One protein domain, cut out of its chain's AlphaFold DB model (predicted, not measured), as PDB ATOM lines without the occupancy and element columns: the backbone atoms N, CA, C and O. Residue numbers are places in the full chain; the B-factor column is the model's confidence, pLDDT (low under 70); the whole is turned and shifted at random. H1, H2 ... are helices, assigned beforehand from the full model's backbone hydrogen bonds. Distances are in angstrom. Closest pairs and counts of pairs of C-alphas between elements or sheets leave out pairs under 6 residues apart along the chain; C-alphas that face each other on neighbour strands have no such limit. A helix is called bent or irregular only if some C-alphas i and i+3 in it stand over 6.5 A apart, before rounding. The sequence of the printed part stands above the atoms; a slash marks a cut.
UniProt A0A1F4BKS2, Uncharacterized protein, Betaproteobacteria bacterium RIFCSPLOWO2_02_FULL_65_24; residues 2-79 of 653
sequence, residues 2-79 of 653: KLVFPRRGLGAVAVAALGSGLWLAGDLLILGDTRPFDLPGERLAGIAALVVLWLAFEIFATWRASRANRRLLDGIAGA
ATOM      1  N   LYS A   2      27.535  22.837 -52.720       26.72
ATOM      2  CA  LYS A   2      26.423  22.676 -51.766       26.72
ATOM      3  C   LYS A   2      26.995  22.006 -50.514       26.72
ATOM      4  O   LYS A   2      27.119  20.786 -50.500       26.72
ATOM      5  N   LEU A   3      27.373  22.776 -49.491       27.84
ATOM      6  CA  LEU A   3      27.577  22.202 -48.157       27.84
ATOM      7  C   LEU A   3      26.207  21.768 -47.629       27.84
ATOM      8  O   LEU A   3      25.497  22.525 -46.972       27.84
ATOM      9  N   VAL A   4      25.800  20.546 -47.965       36.47
ATOM     10  CA  VAL A   4      24.676  19.889 -47.305       36.47
ATOM     11  C   VAL A   4      25.210  19.398 -45.968       36.47
ATOM     12  O   VAL A   4      25.674  18.267 -45.844       36.47
ATOM     13  N   PHE A   5      25.206  20.271 -44.962       39.41
ATOM     14  CA  PHE A   5      25.424  19.816 -43.597       39.41
ATOM     15  C   PHE A   5      24.332  18.787 -43.269       39.41
ATOM     16  O   PHE A   5      23.144  19.067 -43.471       39.41
ATOM     17  N   PRO A   6      24.685  17.581 -42.789       55.75
ATOM     18  CA  PRO A   6      23.687  16.613 -42.365       55.75
ATOM     19  C   PRO A   6      22.807  17.258 -41.287       55.75
ATOM     20  O   PRO A   6      23.314  17.983 -40.433       55.75
ATOM     21  N   ARG A   7      21.494  16.982 -41.294       66.00
ATOM     22  CA  ARG A   7      20.495  17.561 -40.362       66.00
ATOM     23  C   ARG A   7      20.968  17.596 -38.899       66.00
ATOM     24  O   ARG A   7      20.692  18.545 -38.175       66.00
ATOM     25  N   ARG A   8      21.715  16.567 -38.488       68.00
ATOM     26  CA  ARG A   8      22.314  16.426 -37.153       68.00
ATOM     27  C   ARG A   8      23.477  17.383 -36.892       68.00
ATOM     28  O   ARG A   8      23.588  17.892 -35.788       68.00
ATOM     29  N   GLY A   9      24.309  17.648 -37.899       69.56
ATOM     30  CA  GLY A   9      25.393  18.629 -37.818       69.56
ATOM     31  C   GLY A   9      24.859  20.053 -37.671       69.56
ATOM     32  O   GLY A   9      25.340  20.795 -36.828       69.56
ATOM     33  N   LEU A  10      23.794  20.396 -38.403       71.62
ATOM     34  CA  LEU A  10      23.097  21.681 -38.249       71.62
ATOM     35  C   LEU A  10      22.478  21.840 -36.852       71.62
ATOM     36  O   LEU A  10      22.593  22.902 -36.250       71.62
ATOM     37  N   GLY A  11      21.879  20.772 -36.313       73.62
ATOM     38  CA  GLY A  11      21.367  20.754 -34.941       73.62
ATOM     39  C   GLY A  11      22.463  20.944 -33.889       73.62
ATOM     40  O   GLY A  11      22.298  21.756 -32.985       73.62
ATOM     41  N   ALA A  12      23.603  20.263 -34.040       75.75
ATOM     42  CA  ALA A  12      24.740  20.408 -33.131       75.75
ATOM     43  C   ALA A  12      25.326  21.830 -33.154       75.75
ATOM     44  O   ALA A  12      25.602  22.396 -32.101       75.75
ATOM     45  N   VAL A  13      25.454  22.433 -34.341       78.00
ATOM     46  CA  VAL A  13      25.908  23.825 -34.492       78.00
ATOM     47  C   VAL A  13      24.919  24.801 -33.852       78.00
ATOM     48  O   VAL A  13      25.345  25.722 -33.162       78.00
ATOM     49  N   ALA A  14      23.610  24.588 -34.015       76.69
ATOM     50  CA  ALA A  14      22.593  25.435 -33.392       76.69
ATOM     51  C   ALA A  14      22.629  25.355 -31.856       76.69
ATOM     52  O   ALA A  14      22.583  26.386 -31.192       76.69
ATOM     53  N   VAL A  15      22.771  24.152 -31.288       83.19
ATOM     54  CA  VAL A  15      22.914  23.959 -29.833       83.19
ATOM     55  C   VAL A  15      24.208  24.590 -29.320       83.19
ATOM     56  O   VAL A  15      24.185  25.250 -28.286       83.19
ATOM     57  N   ALA A  16      25.318  24.455 -30.050       80.50
ATOM     58  CA  ALA A  16      26.585  25.085 -29.685       80.50
ATOM     59  C   ALA A  16      26.506  26.620 -29.727       80.50
ATOM     60  O   ALA A  16      27.004  27.284 -28.819       80.50
ATOM     61  N   ALA A  17      25.847  27.190 -30.739       82.12
ATOM     62  CA  ALA A  17      25.639  28.632 -30.855       82.12
ATOM     63  C   ALA A  17      24.740  29.170 -29.729       82.12
ATOM     64  O   ALA A  17      25.099  30.146 -29.075       82.12
ATOM     65  N   LEU A  18      23.615  28.499 -29.455       83.25
ATOM     66  CA  LEU A  18      22.713  28.853 -28.354       83.25
ATOM     67  C   LEU A  18      23.393  28.711 -26.988       83.25
ATOM     68  O   LEU A  18      23.253  29.590 -26.145       83.25
ATOM     69  N   GLY A  19      24.170  27.646 -26.783       86.81
ATOM     70  CA  GLY A  19      24.933  27.443 -25.554       86.81
ATOM     71  C   GLY A  19      26.026  28.495 -25.357       86.81
ATOM     72  O   GLY A  19      26.193  29.001 -24.254       86.81
ATOM     73  N   SER A  20      26.717  28.887 -26.432       82.56
ATOM     74  CA  SER A  20      27.710  29.971 -26.391       82.56
ATOM     75  C   SER A  20      27.059  31.321 -26.079       82.56
ATOM     76  O   SER A  20      27.595  32.090 -25.286       82.56
ATOM     77  N   GLY A  21      25.878  31.592 -26.647       82.44
ATOM     78  CA  GLY A  21      25.085  32.780 -26.327       82.44
ATOM     79  C   GLY A  21      24.644  32.810 -24.862       82.44
ATOM     80  O   GLY A  21      24.813  33.829 -24.198       82.44
ATOM     81  N   LEU A  22      24.162  31.681 -24.333       85.62
ATOM     82  CA  LEU A  22      23.783  31.553 -22.922       85.62
ATOM     83  C   LEU A  22      24.983  31.726 -21.977       85.62
ATOM     84  O   LEU A  22      24.839  32.275 -20.892       85.62
ATOM     85  N   TRP A  23      26.173  31.283 -22.384       86.44
ATOM     86  CA  TRP A  23      27.389  31.463 -21.592       86.44
ATOM     87  C   TRP A  23      27.828  32.932 -21.519       86.44
ATOM     88  O   TRP A  23      28.124  33.435 -20.435       86.44
ATOM     89  N   LEU A  24      27.851  33.610 -22.673       81.25
ATOM     90  CA  LEU A  24      28.376  34.970 -22.817       81.25
ATOM     91  C   LEU A  24      27.408  36.065 -22.359       81.25
ATOM     92  O   LEU A  24      27.873  37.121 -21.950       81.25
ATOM     93  N   ALA A  25      26.099  35.835 -22.469       78.31
ATOM     94  CA  ALA A  25      25.069  36.839 -22.196       78.31
ATOM     95  C   ALA A  25      23.988  36.344 -21.218       78.31
ATOM     96  O   ALA A  25      22.919  36.946 -21.120       78.31
ATOM     97  N   GLY A  26      24.227  35.225 -20.526       78.06
ATOM     98  CA  GLY A  26      23.274  34.655 -19.571       78.06
ATOM     99  C   GLY A  26      22.980  35.574 -18.384       78.06
ATOM    100  O   GLY A  26      21.832  35.670 -17.968       78.06
ATOM    101  N   ASP A  27      23.980  36.318 -17.903       78.50
ATOM    102  CA  ASP A  27      23.833  37.347 -16.853       78.50
ATOM    103  C   ASP A  27      22.856  38.463 -17.227       78.50
ATOM    104  O   ASP A  27      22.225  39.055 -16.354       78.50
ATOM    105  N   LEU A  28      22.736  38.763 -18.519       76.12
ATOM    106  CA  LEU A  28      21.873  39.829 -19.022       76.12
ATOM    107  C   LEU A  28      20.397  39.400 -19.123       76.12
ATOM    108  O   LEU A  28      19.532  40.243 -19.364       76.12
ATOM    109  N   LEU A  29      20.085  38.109 -18.956       72.06
ATOM    110  CA  LEU A  29      18.719  37.591 -19.035       72.06
ATOM    111  C   LEU A  29      17.992  37.760 -17.697       72.06
ATOM    112  O   LEU A  29      18.182  36.991 -16.755       72.06
ATOM    113  N   ILE A  30      17.102  38.750 -17.651       73.62
ATOM    114  CA  ILE A  30      16.236  39.036 -16.505       73.62
ATOM    115  C   ILE A  30      14.829  38.499 -16.812       73.62
ATOM    116  O   ILE A  30      14.197  38.922 -17.780       73.62
ATOM    117  N   LEU A  31      14.334  37.557 -16.001       65.75
ATOM    118  CA  LEU A  31      12.948  37.078 -16.048       65.75
ATOM    119  C   LEU A  31      12.205  37.558 -14.797       65.75
ATOM    120  O   LEU A  31      12.371  36.998 -13.710       65.75
ATOM    121  N   GLY A  32      11.372  38.591 -14.958       75.00
ATOM    122  CA  GLY A  32      10.716  39.255 -13.828       75.00
ATOM    123  C   GLY A  32      11.762  39.851 -12.887       75.00
ATOM    124  O   GLY A  32      12.617  40.603 -13.338       75.00
ATOM    125  N   ASP A  33      11.744  39.449 -11.616       72.38
ATOM    126  CA  ASP A  33      12.738  39.867 -10.613       72.38
ATOM    127  C   ASP A  33      13.897  38.865 -10.448       72.38
ATOM    128  O   ASP A  33      14.764  39.033  -9.592       72.38
ATOM    129  N   THR A  34      13.923  37.794 -11.250       63.50
ATOM    130  CA  THR A  34      14.929  36.729 -11.140       63.50
ATOM    131  C   THR A  34      15.955  36.794 -12.268       63.50
ATOM    132  O   THR A  34      15.616  37.030 -13.429       63.50
ATOM    133  N   ARG A  35      17.226  36.546 -11.925       77.12
ATOM    134  CA  ARG A  35      18.335  36.360 -12.871       77.12
ATOM    135  C   ARG A  35      18.738  34.882 -12.878       77.12
ATOM    136  O   ARG A  35      19.671  34.506 -12.180       77.12
ATOM    137  N   PRO A  36      18.020  34.021 -13.617       72.44
ATOM    138  CA  PRO A  36      18.170  32.565 -13.531       72.44
ATOM    139  C   PRO A  36      19.498  32.018 -14.076       72.44
ATOM    140  O   PRO A  36      19.704  30.809 -14.043       72.44
ATOM    141  N   PHE A  37      20.355  32.872 -14.638       82.69
ATOM    142  CA  PHE A  37      21.646  32.503 -15.217       82.69
ATOM    143  C   PHE A  37      22.771  33.426 -14.730       82.69
ATOM    144  O   PHE A  37      23.779  33.592 -15.423       82.69
ATOM    145  N   ASP A  38      22.609  34.049 -13.563       80.06
ATOM    146  CA  ASP A  38      23.615  34.961 -13.015       80.06
ATOM    147  C   ASP A  38      24.888  34.180 -12.660       80.06
ATOM    148  O   ASP A  38      26.002  34.553 -13.044       80.06
ATOM    149  N   LEU A  39      24.713  33.004 -12.043       85.50
ATOM    150  CA  LEU A  39      25.813  32.150 -11.607       85.50
ATOM    151  C   LEU A  39      26.359  31.264 -12.746       85.50
ATOM    152  O   LEU A  39      25.590  30.677 -13.517       85.50
ATOM    153  N   PRO A  40      27.687  31.028 -12.807       83.12
ATOM    154  CA  PRO A  40      28.290  30.127 -13.796       83.12
ATOM    155  C   PRO A  40      27.712  28.701 -13.776       83.12
ATOM    156  O   PRO A  40      27.590  28.065 -14.823       83.12
ATOM    157  N   GLY A  41      27.328  28.202 -12.593       86.06
ATOM    158  CA  GLY A  41      26.714  26.880 -12.430       86.06
ATOM    159  C   GLY A  41      25.329  26.769 -13.076       86.06
ATOM    160  O   GLY A  41      25.013  25.748 -13.685       86.06
ATOM    161  N   GLU A  42      24.533  27.836 -13.021       86.06
ATOM    162  CA  GLU A  42      23.197  27.896 -13.625       86.06
ATOM    163  C   GLU A  42      23.282  27.967 -15.154       86.06
ATOM    164  O   GLU A  42      22.538  27.280 -15.857       86.06
ATOM    165  N   ARG A  43      24.267  28.707 -15.688       86.69
ATOM    166  CA  ARG A  43      24.575  28.725 -17.131       86.69
ATOM    167  C   ARG A  43      24.957  27.333 -17.631       86.69
ATOM    168  O   ARG A  43      24.431  26.877 -18.646       86.69
ATOM    169  N   LEU A  44      25.820  26.627 -16.898       87.81
ATOM    170  CA  LEU A  44      26.196  25.239 -17.190       87.81
ATOM    171  C   LEU A  44      24.984  24.297 -17.179       87.81
ATOM    172  O   LEU A  44      24.840  23.483 -18.093       87.81
ATOM    173  N   ALA A  45      24.088  24.437 -16.198       87.62
ATOM    174  CA  ALA A  45      22.855  23.655 -16.125       87.62
ATOM    175  C   ALA A  45      21.921  23.931 -17.320       87.62
ATOM    176  O   ALA A  45      21.380  22.992 -17.907       87.62
ATOM    177  N   GLY A  46      21.784  25.193 -17.739       85.56
ATOM    178  CA  GLY A  46      21.006  25.577 -18.921       85.56
ATOM    179  C   GLY A  46      21.578  25.017 -20.229       85.56
ATOM    180  O   GLY A  46      20.837  24.473 -21.052       85.56
ATOM    181  N   ILE A  47      22.903  25.061 -20.403       87.88
ATOM    182  CA  ILE A  47      23.587  24.446 -21.555       87.88
ATOM    183  C   ILE A  47      23.385  22.926 -21.546       87.88
ATOM    184  O   ILE A  47      23.056  22.339 -22.580       87.88
ATOM    185  N   ALA A  48      23.525  22.277 -20.387       88.50
ATOM    186  CA  ALA A  48      23.289  20.844 -20.249       88.50
ATOM    187  C   ALA A  48      21.842  20.471 -20.615       88.50
ATOM    188  O   ALA A  48      21.626  19.518 -21.366       88.50
ATOM    189  N   ALA A  49      20.853  21.252 -20.169       88.75
ATOM    190  CA  ALA A  49      19.449  21.050 -20.518       88.75
ATOM    191  C   ALA A  49      19.198  21.164 -22.034       88.75
ATOM    192  O   ALA A  49      18.500  20.320 -22.602       88.75
ATOM    193  N   LEU A  50      19.811  22.143 -22.713       85.44
ATOM    194  CA  LEU A  50      19.735  22.288 -24.175       85.44
ATOM    195  C   LEU A  50      20.292  21.059 -24.907       85.44
ATOM    196  O   LEU A  50      19.666  20.556 -25.845       85.44
ATOM    197  N   VAL A  51      21.441  20.544 -24.464       87.31
ATOM    198  CA  VAL A  51      22.057  19.339 -25.039       87.31
ATOM    199  C   VAL A  51      21.174  18.110 -24.812       87.31
ATOM    200  O   VAL A  51      20.947  17.337 -25.747       87.31
ATOM    201  N   VAL A  52      20.629  17.939 -23.603       91.25
ATOM    202  CA  VAL A  52      19.735  16.821 -23.260       91.25
ATOM    203  C   VAL A  52      18.451  16.862 -24.088       91.25
ATOM    204  O   VAL A  52      18.062  15.838 -24.649       91.25
ATOM    205  N   LEU A  53      17.817  18.029 -24.230       86.62
ATOM    206  CA  LEU A  53      16.619  18.201 -25.059       86.62
ATOM    207  C   LEU A  53      16.889  17.863 -26.527       86.62
ATOM    208  O   LEU A  53      16.090  17.171 -27.164       86.62
ATOM    209  N   TRP A  54      18.029  18.300 -27.062       86.75
ATOM    210  CA  TRP A  54      18.426  17.976 -28.428       86.75
ATOM    211  C   TRP A  54      18.666  16.471 -28.626       86.75
ATOM    212  O   TRP A  54      18.153  15.884 -29.585       86.75
ATOM    213  N   LEU A  55      19.376  15.821 -27.697       86.44
ATOM    214  CA  LEU A  55      19.594  14.371 -27.724       86.44
ATOM    215  C   LEU A  55      18.273  13.600 -27.615       86.44
ATOM    216  O   LEU A  55      18.035  12.684 -28.404       86.44
ATOM    217  N   ALA A  56      17.386  13.995 -26.699       87.19
ATOM    218  CA  ALA A  56      16.066  13.393 -26.537       87.19
ATOM    219  C   ALA A  56      15.225  13.518 -27.817       87.19
ATOM    220  O   ALA A  56      14.598  12.545 -28.241       87.19
ATOM    221  N   PHE A  57      15.264  14.673 -28.488       83.25
ATOM    222  CA  PHE A  57      14.593  14.876 -29.770       83.25
ATOM    223  C   PHE A  57      15.156  13.972 -30.881       83.25
ATOM    224  O   PHE A  57      14.384  13.371 -31.632       83.25
ATOM    225  N   GLU A  58      16.481  13.824 -30.992       80.19
ATOM    226  CA  GLU A  58      17.107  12.925 -31.976       80.19
ATOM    227  C   GLU A  58      16.792  11.444 -31.696       80.19
ATOM    228  O   GLU A  58      16.470  10.686 -32.622       80.19
ATOM    229  N   ILE A  59      16.810  11.027 -30.427       83.88
ATOM    230  CA  ILE A  59      16.419   9.674 -30.002       83.88
ATOM    231  C   ILE A  59      14.938   9.429 -30.308       83.88
ATOM    232  O   ILE A  59      14.584   8.415 -30.907       83.88
ATOM    233  N   PHE A  60      14.055  10.373 -29.984       80.06
ATOM    234  CA  PHE A  60      12.630  10.256 -30.278       80.06
ATOM    235  C   PHE A  60      12.352  10.201 -31.787       80.06
ATOM    236  O   PHE A  60      11.574   9.363 -32.250       80.06
ATOM    237  N   ALA A  61      13.012  11.049 -32.580       72.81
ATOM    238  CA  ALA A  61      12.864  11.072 -34.033       72.81
ATOM    239  C   ALA A  61      13.317   9.751 -34.678       72.81
ATOM    240  O   ALA A  61      12.634   9.222 -35.560       72.81
ATOM    241  N   THR A  62      14.439   9.190 -34.217       71.56
ATOM    242  CA  THR A  62      14.948   7.893 -34.691       71.56
ATOM    243  C   THR A  62      14.065   6.732 -34.246       71.56
ATOM    244  O   THR A  62      13.724   5.876 -35.062       71.56
ATOM    245  N   TRP A  63      13.609   6.731 -32.994       77.31
ATOM    246  CA  TRP A  63      12.674   5.737 -32.473       77.31
ATOM    247  C   TRP A  63      11.338   5.743 -33.225       77.31
ATOM    248  O   TRP A  63      10.850   4.690 -33.640       77.31
ATOM    249  N   ARG A  64      10.769   6.926 -33.489       75.31
ATOM    250  CA  ARG A  64       9.532   7.082 -34.269       75.31
ATOM    251  C   ARG A  64       9.699   6.571 -35.702       75.31
ATOM    252  O   ARG A  64       8.811   5.878 -36.198       75.31
ATOM    253  N   ALA A  65      10.828   6.868 -36.350       63.19
ATOM    254  CA  ALA A  65      11.138   6.356 -37.687       63.19
ATOM    255  C   ALA A  65      11.240   4.818 -37.705       63.19
ATOM    256  O   ALA A  65      10.691   4.166 -38.594       63.19
ATOM    257  N   SER A  66      11.859   4.229 -36.680       61.47
ATOM    258  CA  SER A  66      11.968   2.775 -36.511       61.47
ATOM    259  C   SER A  66      10.631   2.104 -36.177       61.47
ATOM    260  O   SER A  66      10.364   0.992 -36.625       61.47
ATOM    261  N   ARG A  67       9.739   2.770 -35.434       66.06
ATOM    262  CA  ARG A  67       8.409   2.231 -35.106       66.06
ATOM    263  C   ARG A  67       7.429   2.321 -36.277       66.06
ATOM    264  O   ARG A  67       6.620   1.415 -36.458       66.06
ATOM    265  N   ALA A  68       7.534   3.360 -37.107       59.97
ATOM    266  CA  ALA A  68       6.811   3.444 -38.377       59.97
ATOM    267  C   ALA A  68       7.206   2.308 -39.340       59.97
ATOM    268  O   ALA A  68       6.351   1.792 -40.051       59.97
ATOM    269  N   ASN A  69       8.473   1.869 -39.311       47.88
ATOM    270  CA  ASN A  69       8.942   0.707 -40.069       47.88
ATOM    271  C   ASN A  69       8.214  -0.586 -39.662       47.88
ATOM    272  O   ASN A  69       7.700  -1.293 -40.521       47.88
ATOM    273  N   ARG A  70       8.122  -0.858 -38.352       56.25
ATOM    274  CA  ARG A  70       7.429  -2.052 -37.843       56.25
ATOM    275  C   ARG A  70       5.944  -2.049 -38.203       56.25
ATOM    276  O   ARG A  70       5.459  -3.033 -38.725       56.25
ATOM    277  N   ARG A  71       5.259  -0.907 -38.074       55.59
ATOM    278  CA  ARG A  71       3.823  -0.798 -38.402       55.59
ATOM    279  C   ARG A  71       3.478  -1.041 -39.877       55.59
ATOM    280  O   ARG A  71       2.387  -1.520 -40.146       55.59
ATOM    281  N   LEU A  72       4.370  -0.711 -40.815       51.03
ATOM    282  CA  LEU A  72       4.164  -1.030 -42.236       51.03
ATOM    283  C   LEU A  72       4.306  -2.534 -42.502       51.03
ATOM    284  O   LEU A  72       3.543  -3.083 -43.285       51.03
ATOM    285  N   LEU A  73       5.245  -3.199 -41.823       47.75
ATOM    286  CA  LEU A  73       5.425  -4.651 -41.910       47.75
ATOM    287  C   LEU A  73       4.270  -5.395 -41.221       47.75
ATOM    288  O   LEU A  73       3.714  -6.331 -41.789       47.75
ATOM    289  N   ASP A  74       3.845  -4.916 -40.053       52.03
ATOM    290  CA  ASP A  74       2.736  -5.488 -39.285       52.03
ATOM    291  C   ASP A  74       1.382  -5.277 -39.995       52.03
ATOM    292  O   ASP A  74       0.526  -6.156 -39.971       52.03
ATOM    293  N   GLY A  75       1.197  -4.145 -40.688       52.31
ATOM    294  CA  GLY A  75      -0.003  -3.857 -41.486       52.31
ATOM    295  C   GLY A  75      -0.144  -4.714 -42.749       52.31
ATOM    296  O   GLY A  75      -1.251  -4.867 -43.254       52.31
ATOM    297  N   ILE A  76       0.954  -5.300 -43.236       47.47
ATOM    298  CA  ILE A  76       0.960  -6.271 -44.344       47.47
ATOM    299  C   ILE A  76       0.775  -7.704 -43.811       47.47
ATOM    300  O   ILE A  76       0.203  -8.547 -44.496       47.47
ATOM    301  N   ALA A  77       1.211  -7.979 -42.578       42.09
ATOM    302  CA  ALA A  77       1.124  -9.299 -41.949       42.09
ATOM    303  C   ALA A  77      -0.231  -9.593 -41.267       42.09
ATOM    304  O   ALA A  77      -0.549 -10.752 -41.003       42.09
ATOM    305  N   GLY A  78      -1.040  -8.571 -40.969       40.75
ATOM    306  CA  GLY A  78      -2.245  -8.688 -40.143       40.75
ATOM    307  C   GLY A  78      -3.581  -8.753 -40.891       40.75
ATOM    308  O   GLY A  78      -4.450  -7.940 -40.601       40.75
ATOM    309  N   ALA A  79      -3.781  -9.685 -41.832       41.22
ATOM    310  CA  ALA A  79      -5.126 -10.076 -42.299       41.22
ATOM    311  C   ALA A  79      -5.089 -11.422 -43.047       41.22
ATOM    312  O   ALA A  79      -4.612 -11.499 -44.180       41.22
TER     313      ALA A  79
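Overview. This is residues 2 to 79 of the 653 residues of an uncharacterized protein of Betaproteobacteria bacterium RIFCSPLOWO2_02_FULL_65_24 (UniProt A0A1F4BKS2). One long helix, H2, makes the longest axis, and the shorter H1 folds back beside its first part in a helical hairpin, while residues 59 to 79 stick out alone. A looped link joins the two helices at one end. The printed part has 78 residues with two named helices, H1 then H2, and no named strand: all helix. It is extended, with a radius of gyration of the C-alphas of 19.1 A, and flat, spanning 62 by 36 by 19 A.

Arrangement. H2, residues 40 to 77, touches H1, residues 7 to 28, with residues 40 to 54 alone. Their closest C-alphas, those of Ile 47 and Gly 19, are 5.2 A apart. The two run opposite ways at a shallow tilt of 25 degrees. In H2 every O i to N i+4 pair is within hydrogen-bond range; in H1 16 of 18 are.

Along the chain. H2 is 55.5 A long, from C-alpha 40 at (28.290, 30.127, -13.796) to C-alpha 77 at (1.124, -9.299, -41.949). H1 begins at C-alpha 7 at (20.495, 17.561, -40.362) and is 30.9 A long. H1 has a kink of 39 degrees near residue 22 and is irregular: C-alphas 24 and 27 are 7.9 A apart.

Size, cuts and confidence. The C-alphas farthest apart, those of Asp 33 and Ala 79, are 61.8 A apart. The link from H1 to H2, 11 residues, is long. The printed part has no cut. Its mean pLDDT is 72.0, with residues 2 to 9, 31, 34 and 65 to 79 under 70.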